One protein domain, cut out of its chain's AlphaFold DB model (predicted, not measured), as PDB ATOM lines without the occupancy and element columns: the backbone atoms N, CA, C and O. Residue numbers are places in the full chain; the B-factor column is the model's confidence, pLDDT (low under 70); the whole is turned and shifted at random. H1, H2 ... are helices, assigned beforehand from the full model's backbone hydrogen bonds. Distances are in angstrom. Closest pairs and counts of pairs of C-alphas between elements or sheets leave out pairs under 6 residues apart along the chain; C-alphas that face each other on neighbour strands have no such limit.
ATOM      1  N   GLU A  11       7.010 -44.506  46.772       62.28
ATOM      2  CA  GLU A  11       5.806 -43.929  47.382       62.28
ATOM      3  C   GLU A  11       5.514 -44.446  48.798       62.28
ATOM      4  O   GLU A  11       5.158 -43.666  49.676       62.28
ATOM      5  N   GLU A  12       5.696 -45.740  49.061       73.19
ATOM      6  CA  GLU A  12       5.464 -46.324  50.387       73.19
ATOM      7  C   GLU A  12       6.514 -45.826  51.387       73.19
ATOM      8  O   GLU A  12       6.180 -45.449  52.511       73.19
ATOM      9  N   ALA A  13       7.771 -45.716  50.945       71.56
ATOM     10  CA  ALA A  13       8.846 -45.118  51.732       71.56
ATOM     11  C   ALA A  13       8.583 -43.633  52.039       71.56
ATOM     12  O   ALA A  13       8.810 -43.188  53.164       71.56
ATOM     13  N   ARG A  14       8.049 -42.877  51.068       74.75
ATOM     14  CA  ARG A  14       7.644 -41.477  51.259       74.75
ATOM     15  C   ARG A  14       6.544 -41.342  52.311       74.75
ATOM     16  O   ARG A  14       6.664 -40.513  53.212       74.75
ATOM     17  N   VAL A  15       5.486 -42.150  52.198       73.44
ATOM     18  CA  VAL A  15       4.343 -42.136  53.125       73.44
ATOM     19  C   VAL A  15       4.774 -42.563  54.527       73.44
ATOM     20  O   VAL A  15       4.418 -41.898  55.496       73.44
ATOM     21  N   ALA A  16       5.598 -43.608  54.648       75.31
ATOM     22  CA  ALA A  16       6.128 -44.064  55.933       75.31
ATOM     23  C   ALA A  16       7.035 -43.024  56.610       75.31
ATOM     24  O   ALA A  16       7.063 -42.939  57.837       75.31
ATOM     25  N   ALA A  17       7.755 -42.222  55.823       72.12
ATOM     26  CA  ALA A  17       8.591 -41.133  56.314       72.12
ATOM     27  C   ALA A  17       7.815 -39.826  56.581       72.12
ATOM     28  O   ALA A  17       8.392 -38.876  57.105       72.12
ATOM     29  N   GLY A  18       6.521 -39.767  56.244       81.19
ATOM     30  CA  GLY A  18       5.664 -38.603  56.494       81.19
ATOM     31  C   GLY A  18       5.960 -37.386  55.612       81.19
ATOM     32  O   GLY A  18       5.525 -36.287  55.944       81.19
ATOM     33  N   PHE A  19       6.685 -37.553  54.500       78.38
ATOM     34  CA  PHE A  19       7.031 -36.442  53.612       78.38
ATOM     35  C   PHE A  19       5.932 -36.151  52.584       78.38
ATOM     36  O   PHE A  19       5.378 -37.055  51.941       78.38
ATOM     37  N   SER A  20       5.680 -34.867  52.334       84.69
ATOM     38  CA  SER A  20       4.960 -34.444  51.129       84.69
ATOM     39  C   SER A  20       5.793 -34.731  49.863       84.69
ATOM     40  O   SER A  20       7.018 -34.835  49.929       84.69
ATOM     41  N   ASP A  21       5.158 -34.869  48.689       77.44
ATOM     42  CA  ASP A  21       5.871 -35.078  47.408       77.44
ATOM     43  C   ASP A  21       7.002 -34.052  47.145       77.44
ATOM     44  O   ASP A  21       8.121 -34.471  46.827       77.44
ATOM     45  N   PRO A  22       6.805 -32.727  47.327       82.50
ATOM     46  CA  PRO A  22       7.887 -31.765  47.112       82.50
ATOM     47  C   PRO A  22       9.028 -31.897  48.133       82.50
ATOM     48  O   PRO A  22      10.199 -31.764  47.763       82.50
ATOM     49  N   GLU A  23       8.728 -32.188  49.401       79.12
ATOM     50  CA  GLU A  23       9.748 -32.396  50.439       79.12
ATOM     51  C   GLU A  23      10.550 -33.666  50.190       79.12
ATOM     52  O   GLU A  23      11.773 -33.652  50.307       79.12
ATOM     53  N   TRP A  24       9.885 -34.735  49.760       78.88
ATOM     54  CA  TRP A  24      10.523 -35.989  49.387       78.88
ATOM     55  C   TRP A  24      11.491 -35.809  48.218       78.88
ATOM     56  O   TRP A  24      12.640 -36.245  48.282       78.88
ATOM     57  N   ARG A  25      11.082 -35.078  47.172       80.19
ATOM     58  CA  ARG A  25      11.963 -34.740  46.040       80.19
ATOM     59  C   ARG A  25      13.172 -33.921  46.480       80.19
ATOM     60  O   ARG A  25      14.279 -34.152  45.986       80.19
ATOM     61  N   ARG A  26      12.980 -32.963  47.394       77.50
ATOM     62  CA  ARG A  26      14.072 -32.154  47.952       77.50
ATOM     63  C   ARG A  26      15.027 -33.012  48.779       77.50
ATOM     64  O   ARG A  26      16.234 -32.915  48.577       77.50
ATOM     65  N   PHE A  27      14.486 -33.862  49.647       74.44
ATOM     66  CA  PHE A  27      15.236 -34.787  50.489       74.44
ATOM     67  C   PHE A  27      16.077 -35.742  49.642       74.44
ATOM     68  O   PHE A  27      17.297 -35.763  49.782       74.44
ATOM     69  N   ILE A  28      15.460 -36.438  48.684       77.44
ATOM     70  CA  ILE A  28      16.160 -37.343  47.763       77.44
ATOM     71  C   ILE A  28      17.288 -36.606  47.039       77.44
ATOM     72  O   ILE A  28      18.413 -37.101  46.987       77.44
ATOM     73  N   ARG A  29      17.024 -35.402  46.517       76.62
ATOM     74  CA  ARG A  29      18.038 -34.607  45.810       76.62
ATOM     75  C   ARG A  29      19.210 -34.225  46.716       76.62
ATOM     76  O   ARG A  29      20.354 -34.321  46.283       76.62
ATOM     77  N   GLN A  30      18.936 -33.790  47.944       75.69
ATOM     78  CA  GLN A  30      19.966 -33.378  48.900       75.69
ATOM     79  C   GLN A  30      20.796 -34.563  49.396       75.69
ATOM     80  O   GLN A  30      22.021 -34.479  49.415       75.69
ATOM     81  N   VAL A  31      20.151 -35.681  49.733       72.56
ATOM     82  CA  VAL A  31      20.834 -36.907  50.168       72.56
ATOM     83  C   VAL A  31      21.719 -37.452  49.049       72.56
ATOM     84  O   VAL A  31      22.896 -37.721  49.281       72.56
ATOM     85  N   LEU A  32      21.207 -37.521  47.814       76.06
ATOM     86  CA  LEU A  32      21.998 -37.925  46.648       76.06
ATOM     87  C   LEU A  32      23.184 -36.991  46.398       76.06
ATOM     88  O   LEU A  32      24.250 -37.462  46.017       76.06
ATOM     89  N   PHE A  33      23.016 -35.680  46.580       77.19
ATOM     90  CA  PHE A  33      24.107 -34.724  46.405       77.19
ATOM     91  C   PHE A  33      25.210 -34.914  47.454       77.19
ATOM     92  O   PHE A  33      26.383 -34.983  47.095       77.19
ATOM     93  N   ASN A  34      24.837 -35.052  48.729       83.56
ATOM     94  CA  ASN A  34      25.791 -35.255  49.818       83.56
ATOM     95  C   ASN A  34      26.577 -36.558  49.644       83.56
ATOM     96  O   ASN A  34      27.797 -36.564  49.791       83.56
ATOM     97  N   GLU A  35      25.898 -37.642  49.266       82.50
ATOM     98  CA  GLU A  35      26.554 -38.932  49.062       82.50
ATOM     99  C   GLU A  35      27.468 -38.914  47.831       82.50
ATOM    100  O   GLU A  35      28.606 -39.378  47.894       82.50
ATOM    101  N   LYS A  36      27.030 -38.294  46.724       82.88
ATOM    102  CA  LYS A  36      27.886 -38.081  45.545       82.88
ATOM    103  C   LYS A  36      29.146 -37.305  45.904       82.88
ATOM    104  O   LYS A  36      30.231 -37.712  45.507       82.88
ATOM    105  N   ARG A  37      29.010 -36.233  46.687       87.12
ATOM    106  CA  ARG A  37      30.142 -35.430  47.154       87.12
ATOM    107  C   ARG A  37      31.105 -36.257  48.003       87.12
ATOM    108  O   ARG A  37      32.300 -36.249  47.729       87.12
ATOM    109  N   ARG A  38      30.588 -37.015  48.973       89.50
ATOM    110  CA  ARG A  38      31.394 -37.901  49.826       89.50
ATOM    111  C   ARG A  38      32.182 -38.921  49.004       89.50
ATOM    112  O   ARG A  38      33.357 -39.164  49.267       89.50
ATOM    113  N   ILE A  39      31.543 -39.506  47.994       86.75
ATOM    114  CA  ILE A  39      32.177 -40.470  47.095       86.75
ATOM    115  C   ILE A  39      33.254 -39.791  46.246       86.75
ATOM    116  O   ILE A  39      34.352 -40.328  46.138       86.75
ATOM    117  N   THR A  40      32.989 -38.604  45.697       90.75
ATOM    118  CA  THR A  40      33.995 -37.817  44.965       90.75
ATOM    119  C   THR A  40      35.210 -37.506  45.836       90.75
ATOM    120  O   THR A  40      36.335 -37.718  45.398       90.75
ATOM    121  N   GLU A  41      35.004 -37.058  47.075       92.00
ATOM    122  CA  GLU A  41      36.086 -36.765  48.023       92.00
ATOM    123  C   GLU A  41      36.907 -38.024  48.341       92.00
ATOM    124  O   GLU A  41      38.134 -37.995  48.267       92.00
ATOM    125  N   SER A  42      36.244 -39.156  48.602       92.44
ATOM    126  CA  SER A  42      36.925 -40.432  48.842       92.44
ATOM    127  C   SER A  42      37.709 -40.935  47.629       92.44
ATOM    128  O   SER A  42      38.761 -41.545  47.812       92.44
ATOM    129  N   ILE A  43      37.199 -40.741  46.410       90.44
ATOM    130  CA  ILE A  43      37.902 -41.128  45.183       90.44
ATOM    131  C   ILE A  43      39.110 -40.220  44.985       90.44
ATOM    132  O   ILE A  43      40.209 -40.720  44.790       90.44
ATOM    133  N   ASN A  44      38.932 -38.904  45.099       92.06
ATOM    134  CA  ASN A  44      40.012 -37.939  44.919       92.06
ATOM    135  C   ASN A  44      41.151 -38.143  45.920       92.06
ATOM    136  O   ASN A  44      42.305 -38.025  45.528       92.06
ATOM    137  N   ALA A  45      40.850 -38.514  47.169       91.50
ATOM    138  CA  ALA A  45      41.879 -38.878  48.142       91.50
ATOM    139  C   ALA A  45      42.775 -40.021  47.629       91.50
ATOM    140  O   ALA A  45      43.995 -39.908  47.670       91.50
ATOM    141  N   ARG A  46      42.173 -41.074  47.060       91.69
ATOM    142  CA  ARG A  46      42.911 -42.205  46.472       91.69
ATOM    143  C   ARG A  46      43.635 -41.830  45.181       91.69
ATOM    144  O   ARG A  46      44.765 -42.245  44.970       91.69
ATOM    145  N   LEU A  47      43.014 -41.018  44.325       91.94
ATOM    146  CA  LEU A  47      43.639 -40.571  43.076       91.94
ATOM    147  C   LEU A  47      44.904 -39.751  43.341       91.94
ATOM    148  O   LEU A  47      45.895 -39.933  42.643       91.94
ATOM    149  N   ILE A  48      44.896 -38.904  44.374       92.50
ATOM    150  CA  ILE A  48      46.075 -38.131  44.781       92.50
ATOM    151  C   ILE A  48      47.212 -39.060  45.226       92.50
ATOM    152  O   ILE A  48      48.356 -38.825  44.840       92.50
ATOM    153  N   GLU A  49      46.914 -40.122  45.984       92.69
ATOM    154  CA  GLU A  49      47.909 -41.140  46.363       92.69
ATOM    155  C   GLU A  49      48.520 -41.834  45.134       92.69
ATOM    156  O   GLU A  49      49.713 -42.131  45.117       92.69
ATOM    157  N   GLU A  50      47.728 -42.040  44.081       92.62
ATOM    158  CA  GLU A  50      48.153 -42.666  42.823       92.62
ATOM    159  C   GLU A  50      48.786 -41.677  41.817       92.62
ATOM    160  O   GLU A  50      49.203 -42.080  40.731       92.62
ATOM    161  N   GLY A  51      48.876 -40.383  42.151       91.19
ATOM    162  CA  GLY A  51      49.398 -39.342  41.255       91.19
ATOM    163  C   GLY A  51      48.459 -38.975  40.097       91.19
ATOM    164  O   GLY A  51      48.891 -38.386  39.105       91.19
ATOM    165  N   ILE A  52      47.176 -39.320  40.209       90.31
ATOM    166  CA  ILE A  52      46.131 -39.032  39.225       90.31
ATOM    167  C   ILE A  52      45.427 -37.719  39.617       90.31
ATOM    168  O   ILE A  52      45.126 -37.504  40.794       90.31
ATOM    169  N   PRO A  53      45.140 -36.812  38.661       91.25
ATOM    170  CA  PRO A  53      44.443 -35.564  38.954       91.25
ATOM    171  C   PRO A  53      43.036 -35.797  39.518       91.25
ATOM    172  O   PRO A  53      42.358 -36.775  39.199       91.25
ATOM    173  N   MET A  54      42.589 -34.847  40.341       89.62
ATOM    174  CA  MET A  54      41.262 -34.872  40.950       89.62
ATOM    175  C   MET A  54      40.161 -34.823  39.892       89.62
ATOM    176  O   MET A  54      40.259 -34.111  38.893       89.62
ATOM    177  N   ILE A  55      39.082 -35.548  40.157       91.38
ATOM    178  CA  ILE A  55      37.898 -35.600  39.311       91.38
ATOM    179  C   ILE A  55      36.756 -34.769  39.895       91.38
ATOM    180  O   ILE A  55      36.617 -34.607  41.112       91.38
ATOM    181  N   GLU A  56      35.901 -34.279  39.005       91.94
ATOM    182  CA  GLU A  56      34.708 -33.519  39.360       91.94
ATOM    183  C   GLU A  56      33.508 -34.425  39.673       91.94
ATOM    184  O   GLU A  56      33.416 -35.585  39.254       91.94
ATOM    185  N   ILE A  57      32.537 -33.863  40.396       86.62
ATOM    186  CA  ILE A  57      31.313 -34.563  40.807       86.62
ATOM    187  C   ILE A  57      30.454 -35.018  39.615       86.62
ATOM    188  O   ILE A  57      29.735 -36.016  39.713       86.62
ATOM    189  N   GLU A  58      30.552 -34.335  38.473       88.62
ATOM    190  CA  GLU A  58      29.830 -34.689  37.248       88.62
ATOM    191  C   GLU A  58      30.276 -36.043  36.694       88.62
ATOM    192  O   GLU A  58      29.438 -36.874  36.336       88.62
ATOM    193  N   LEU A  59      31.586 -36.315  36.711       88.62
ATOM    194  CA  LEU A  59      32.138 -37.582  36.239       88.62
ATOM    195  C   LEU A  59      31.654 -38.751  37.105       88.62
ATOM    196  O   LEU A  59      31.261 -39.799  36.582       88.62
ATOM    197  N   VAL A  60      31.614 -38.557  38.427       87.62
ATOM    198  CA  VAL A  60      31.031 -39.529  39.367       87.62
ATOM    199  C   VAL A  60      29.542 -39.723  39.077       87.62
ATOM    200  O   VAL A  60      29.070 -40.859  39.014       87.62
ATOM    201  N   GLY A  61      28.804 -38.641  38.816       85.94
ATOM    202  CA  GLY A  61      27.398 -38.692  38.415       85.94
ATOM    203  C   GLY A  61      27.153 -39.502  37.134       85.94
ATOM    204  O   GLY A  61      26.213 -40.303  37.077       85.94
ATOM    205  N   TRP A  62      28.020 -39.347  36.132       88.06
ATOM    206  CA  TRP A  62      27.952 -40.108  34.885       88.06
ATOM    207  C   TRP A  62      28.238 -41.596  35.111       88.06
ATOM    208  O   TRP A  62      27.457 -42.458  34.696       88.06
ATOM    209  N   ARG A  63      29.313 -41.915  35.846       86.94
ATOM    210  CA  ARG A  63      29.669 -43.302  36.179       86.94
ATOM    211  C   ARG A  63      28.579 -43.983  37.005       86.94
ATOM    212  O   ARG A  63      28.201 -45.105  36.678       86.94
ATOM    213  N   MET A  64      28.005 -43.298  37.995       81.62
ATOM    214  CA  MET A  64      26.880 -43.811  38.785       81.62
ATOM    215  C   MET A  64      25.652 -44.116  37.929       81.62
ATOM    216  O   MET A  64      25.059 -45.177  38.089       81.62
ATOM    217  N   SER A  65      25.288 -43.235  36.991       82.38
ATOM    218  CA  SER A  65      24.156 -43.477  36.085       82.38
ATOM    219  C   SER A  65      24.337 -44.773  35.288       82.38
ATOM    220  O   SER A  65      23.397 -45.556  35.148       82.38
ATOM    221  N   ARG A  66      25.565 -45.048  34.826       83.50
ATOM    222  CA  ARG A  66      25.895 -46.284  34.106       83.50
ATOM    223  C   ARG A  66      25.878 -47.514  35.015       83.50
ATOM    224  O   ARG A  66      25.358 -48.547  34.609       83.50
ATOM    225  N   VAL A  67      26.393 -47.404  36.243       82.81
ATOM    226  CA  VAL A  67      26.356 -48.490  37.241       82.81
ATOM    227  C   VAL A  67      24.918 -48.847  37.610       82.81
ATOM    228  O   VAL A  67      24.560 -50.019  37.563       82.81
ATOM    229  N   ILE A  68      24.078 -47.854  37.907       81.88
ATOM    230  CA  ILE A  68      22.660 -48.064  38.230       81.88
ATOM    231  C   ILE A  68      21.933 -48.686  37.034       81.88
ATOM    232  O   ILE A  68      21.174 -49.637  37.206       81.88
ATOM    233  N   GLY A  69      22.186 -48.198  35.815       79.25
ATOM    234  CA  GLY A  69      21.643 -48.800  34.596       79.25
ATOM    235  C   GLY A  69      22.034 -50.275  34.455       79.25
ATOM    236  O   GLY A  69      21.168 -51.130  34.273       79.25
ATOM    237  N   ASN A  70      23.321 -50.587  34.612       80.69
ATOM    238  CA  ASN A  70      23.832 -51.956  34.540       80.69
ATOM    239  C   ASN A  70      23.249 -52.856  35.637       80.69
ATOM    240  O   ASN A  70      22.896 -53.995  35.344       80.69
ATOM    241  N   LEU A  71      23.111 -52.353  36.868       77.44
ATOM    242  CA  LEU A  71      22.518 -53.092  37.983       77.44
ATOM    243  C   LEU A  71      21.057 -53.440  37.685       77.44
ATOM    244  O   LEU A  71      20.681 -54.604  37.769       77.44
ATOM    245  N   ARG A  72      20.265 -52.471  37.208       76.75
ATOM    246  CA  ARG A  72      18.871 -52.710  36.797       76.75
ATOM    247  C   ARG A  72      18.775 -53.739  35.671       76.75
ATOM    248  O   ARG A  72      17.883 -54.585  35.679       76.75
ATOM    249  N   HIS A  73      19.695 -53.699  34.706       70.69
ATOM    250  CA  HIS A  73      19.761 -54.710  33.649       70.69
ATOM    251  C   HIS A  73      20.170 -56.094  34.175       70.69
ATOM    252  O   HIS A  73      19.632 -57.097  33.704       70.69
ATOM    253  N   ALA A  74      21.084 -56.170  35.143       69.38
ATOM    254  CA  ALA A  74      21.498 -57.421  35.774       69.38
ATOM    255  C   ALA A  74      20.361 -58.039  36.606       69.38
ATOM    256  O   ALA A  74      20.065 -59.222  36.450       69.38
ATOM    257  N   GLU A  75      19.660 -57.233  37.403       74.25
ATOM    258  CA  GLU A  75      18.479 -57.643  38.173       74.25
ATOM    259  C   GLU A  75      17.349 -58.140  37.263       74.25
ATOM    260  O   GLU A  75      16.750 -59.185  37.517       74.25
ATOM    261  N   ALA A  76      17.078 -57.443  36.156       69.19
ATOM    262  CA  ALA A  76      16.070 -57.871  35.187       69.19
ATOM    263  C   ALA A  76      16.420 -59.218  34.529       69.19
ATOM    264  O   ALA A  76      15.532 -60.037  34.288       69.19
ATOM    265  N   ARG A  77      17.707 -59.473  34.257       69.19
ATOM    266  CA  ARG A  77      18.180 -60.765  33.735       69.19
ATOM    267  C   ARG A  77      18.085 -61.873  34.786       69.19
ATOM    268  O   ARG A  77      17.598 -62.951  34.461       69.19
ATOM    269  N   SER A  78      18.467 -61.595  36.031       65.00
ATOM    270  CA  SER A  78      18.353 -62.542  37.149       65.00
ATOM    271  C   SER A  78      16.897 -62.954  37.408       65.00
ATOM    272  O   SER A  78      16.603 -64.145  37.498       65.00
ATOM    273  N   ASN A  79      15.964 -61.998  37.398       59.16
ATOM    274  CA  ASN A  79      14.535 -62.282  37.556       59.16
ATOM    275  C   ASN A  79      13.954 -63.102  36.392       59.16
ATOM    276  O   ASN A  79      13.013 -63.865  36.592       59.16
ATOM    277  N   LYS A  80      14.509 -62.972  35.179       57.03
ATOM    278  CA  LYS A  80      14.079 -63.763  34.019       57.03
ATOM    279  C   LYS A  80      14.585 -65.208  34.076       57.03
ATOM    280  O   LYS A  80      13.850 -66.101  33.672       57.03
ATOM    281  N   SER A  81      15.778 -65.448  34.625       52.03
ATOM    282  CA  SER A  81      16.311 -66.806  34.831       52.03
ATOM    283  C   SER A  81      15.574 -67.603  35.915       52.03
ATOM    284  O   SER A  81      15.604 -68.826  35.875       52.03
ATOM    285  N   LEU A  82      14.880 -66.945  36.849       52.34
ATOM    286  CA  LEU A  82      14.031 -67.603  37.856       52.34
ATOM    287  C   LEU A  82      12.606 -67.923  37.364       52.34
ATOM    288  O   LEU A  82      11.872 -68.620  38.057       52.34
ATOM    289  N   ALA A  83      12.207 -67.427  36.189       52.81
ATOM    290  CA  ALA A  83      10.857 -67.591  35.643       52.81
ATOM    291  C   ALA A  83      10.751 -68.666  34.541       52.81
ATOM    292  O   ALA A  83       9.726 -68.742  33.867       52.81
TER     293      ALA A  83
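What this domain is: This is residues 11 to 83 of the 127 residues of an uncharacterized protein of Setosphaeria turcica (strain 28A) (UniProt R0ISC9). One long helix, H2, makes the backbone of the shape, and a second long helix, H3, starts beside the middle part of H2 and runs off to one side as a long arm, in a lopsided T. Between them, residues 50 to 56 fold back from the last end of H2, while the short helix H1 sits across its first end. The printed part has 73 residues with three named helices in the order H1, H2, H3 and no named strand; the class is all helix. It is only just loose, close to extended, with a radius of gyration of the C-alphas of 16.9 A, and its outline is flat, spanning 45 by 38 by 15 A.

Where its parts are: H2, the longest helix, holds residues 21 to 49 and measures 42.5 A from first to last C-alpha, from C-alpha 21 at (5.871, -35.078, 47.408) to C-alpha 49 at (47.909, -41.140, 46.363). H3 holds residues 57 to 81 and measures 36.1 A, beginning at C-alpha 57 at (31.313, -34.563, 40.807) and ending at C-alpha 81 at (16.311, -66.806, 34.831). H1 holds residues 11 to 16, 8.6 A from first to last C-alpha.

How they stand to each other: H2 touches H3, with residues 36 to 40 of H2 alone and residues 57 to 61 of H3 alone. Their closest C-alphas, those of Thr 40 and Ile 57, are 5.9 A apart. Their lines stand at 72 degrees, about perpendicular but only just beyond steep. H1 and H2 are close but not clearly touching: their closest C-alphas, those of Arg 14 and Trp 24, are 6.5 A apart. Their lines stand at 82 degrees, about perpendicular. H1 and H3 are apart. In H1 and H3 every O i to N i+4 pair is within hydrogen-bond range; in H2 24 of 25 are.

The domain as a whole: The two C-alphas farthest apart are those of Gly 51 and Ala 83, at 48.1 A. Residues 65 to 83 stand free, of which 65 to 81 belong to H3; the body without them has 54 residues and spans 47 by 15 by 13 A. The link from H1 to H2 is tight, with 4 residues, and the link from H2 to H3 is short, with 7. The printed part has no cut; it runs from residue 11 to residue 83 of a full chain of 127 residues. The mean pLDDT of the printed part is 80.2, and 10 residues are under 70: residue 11, residue 74 and residues 76 to 83.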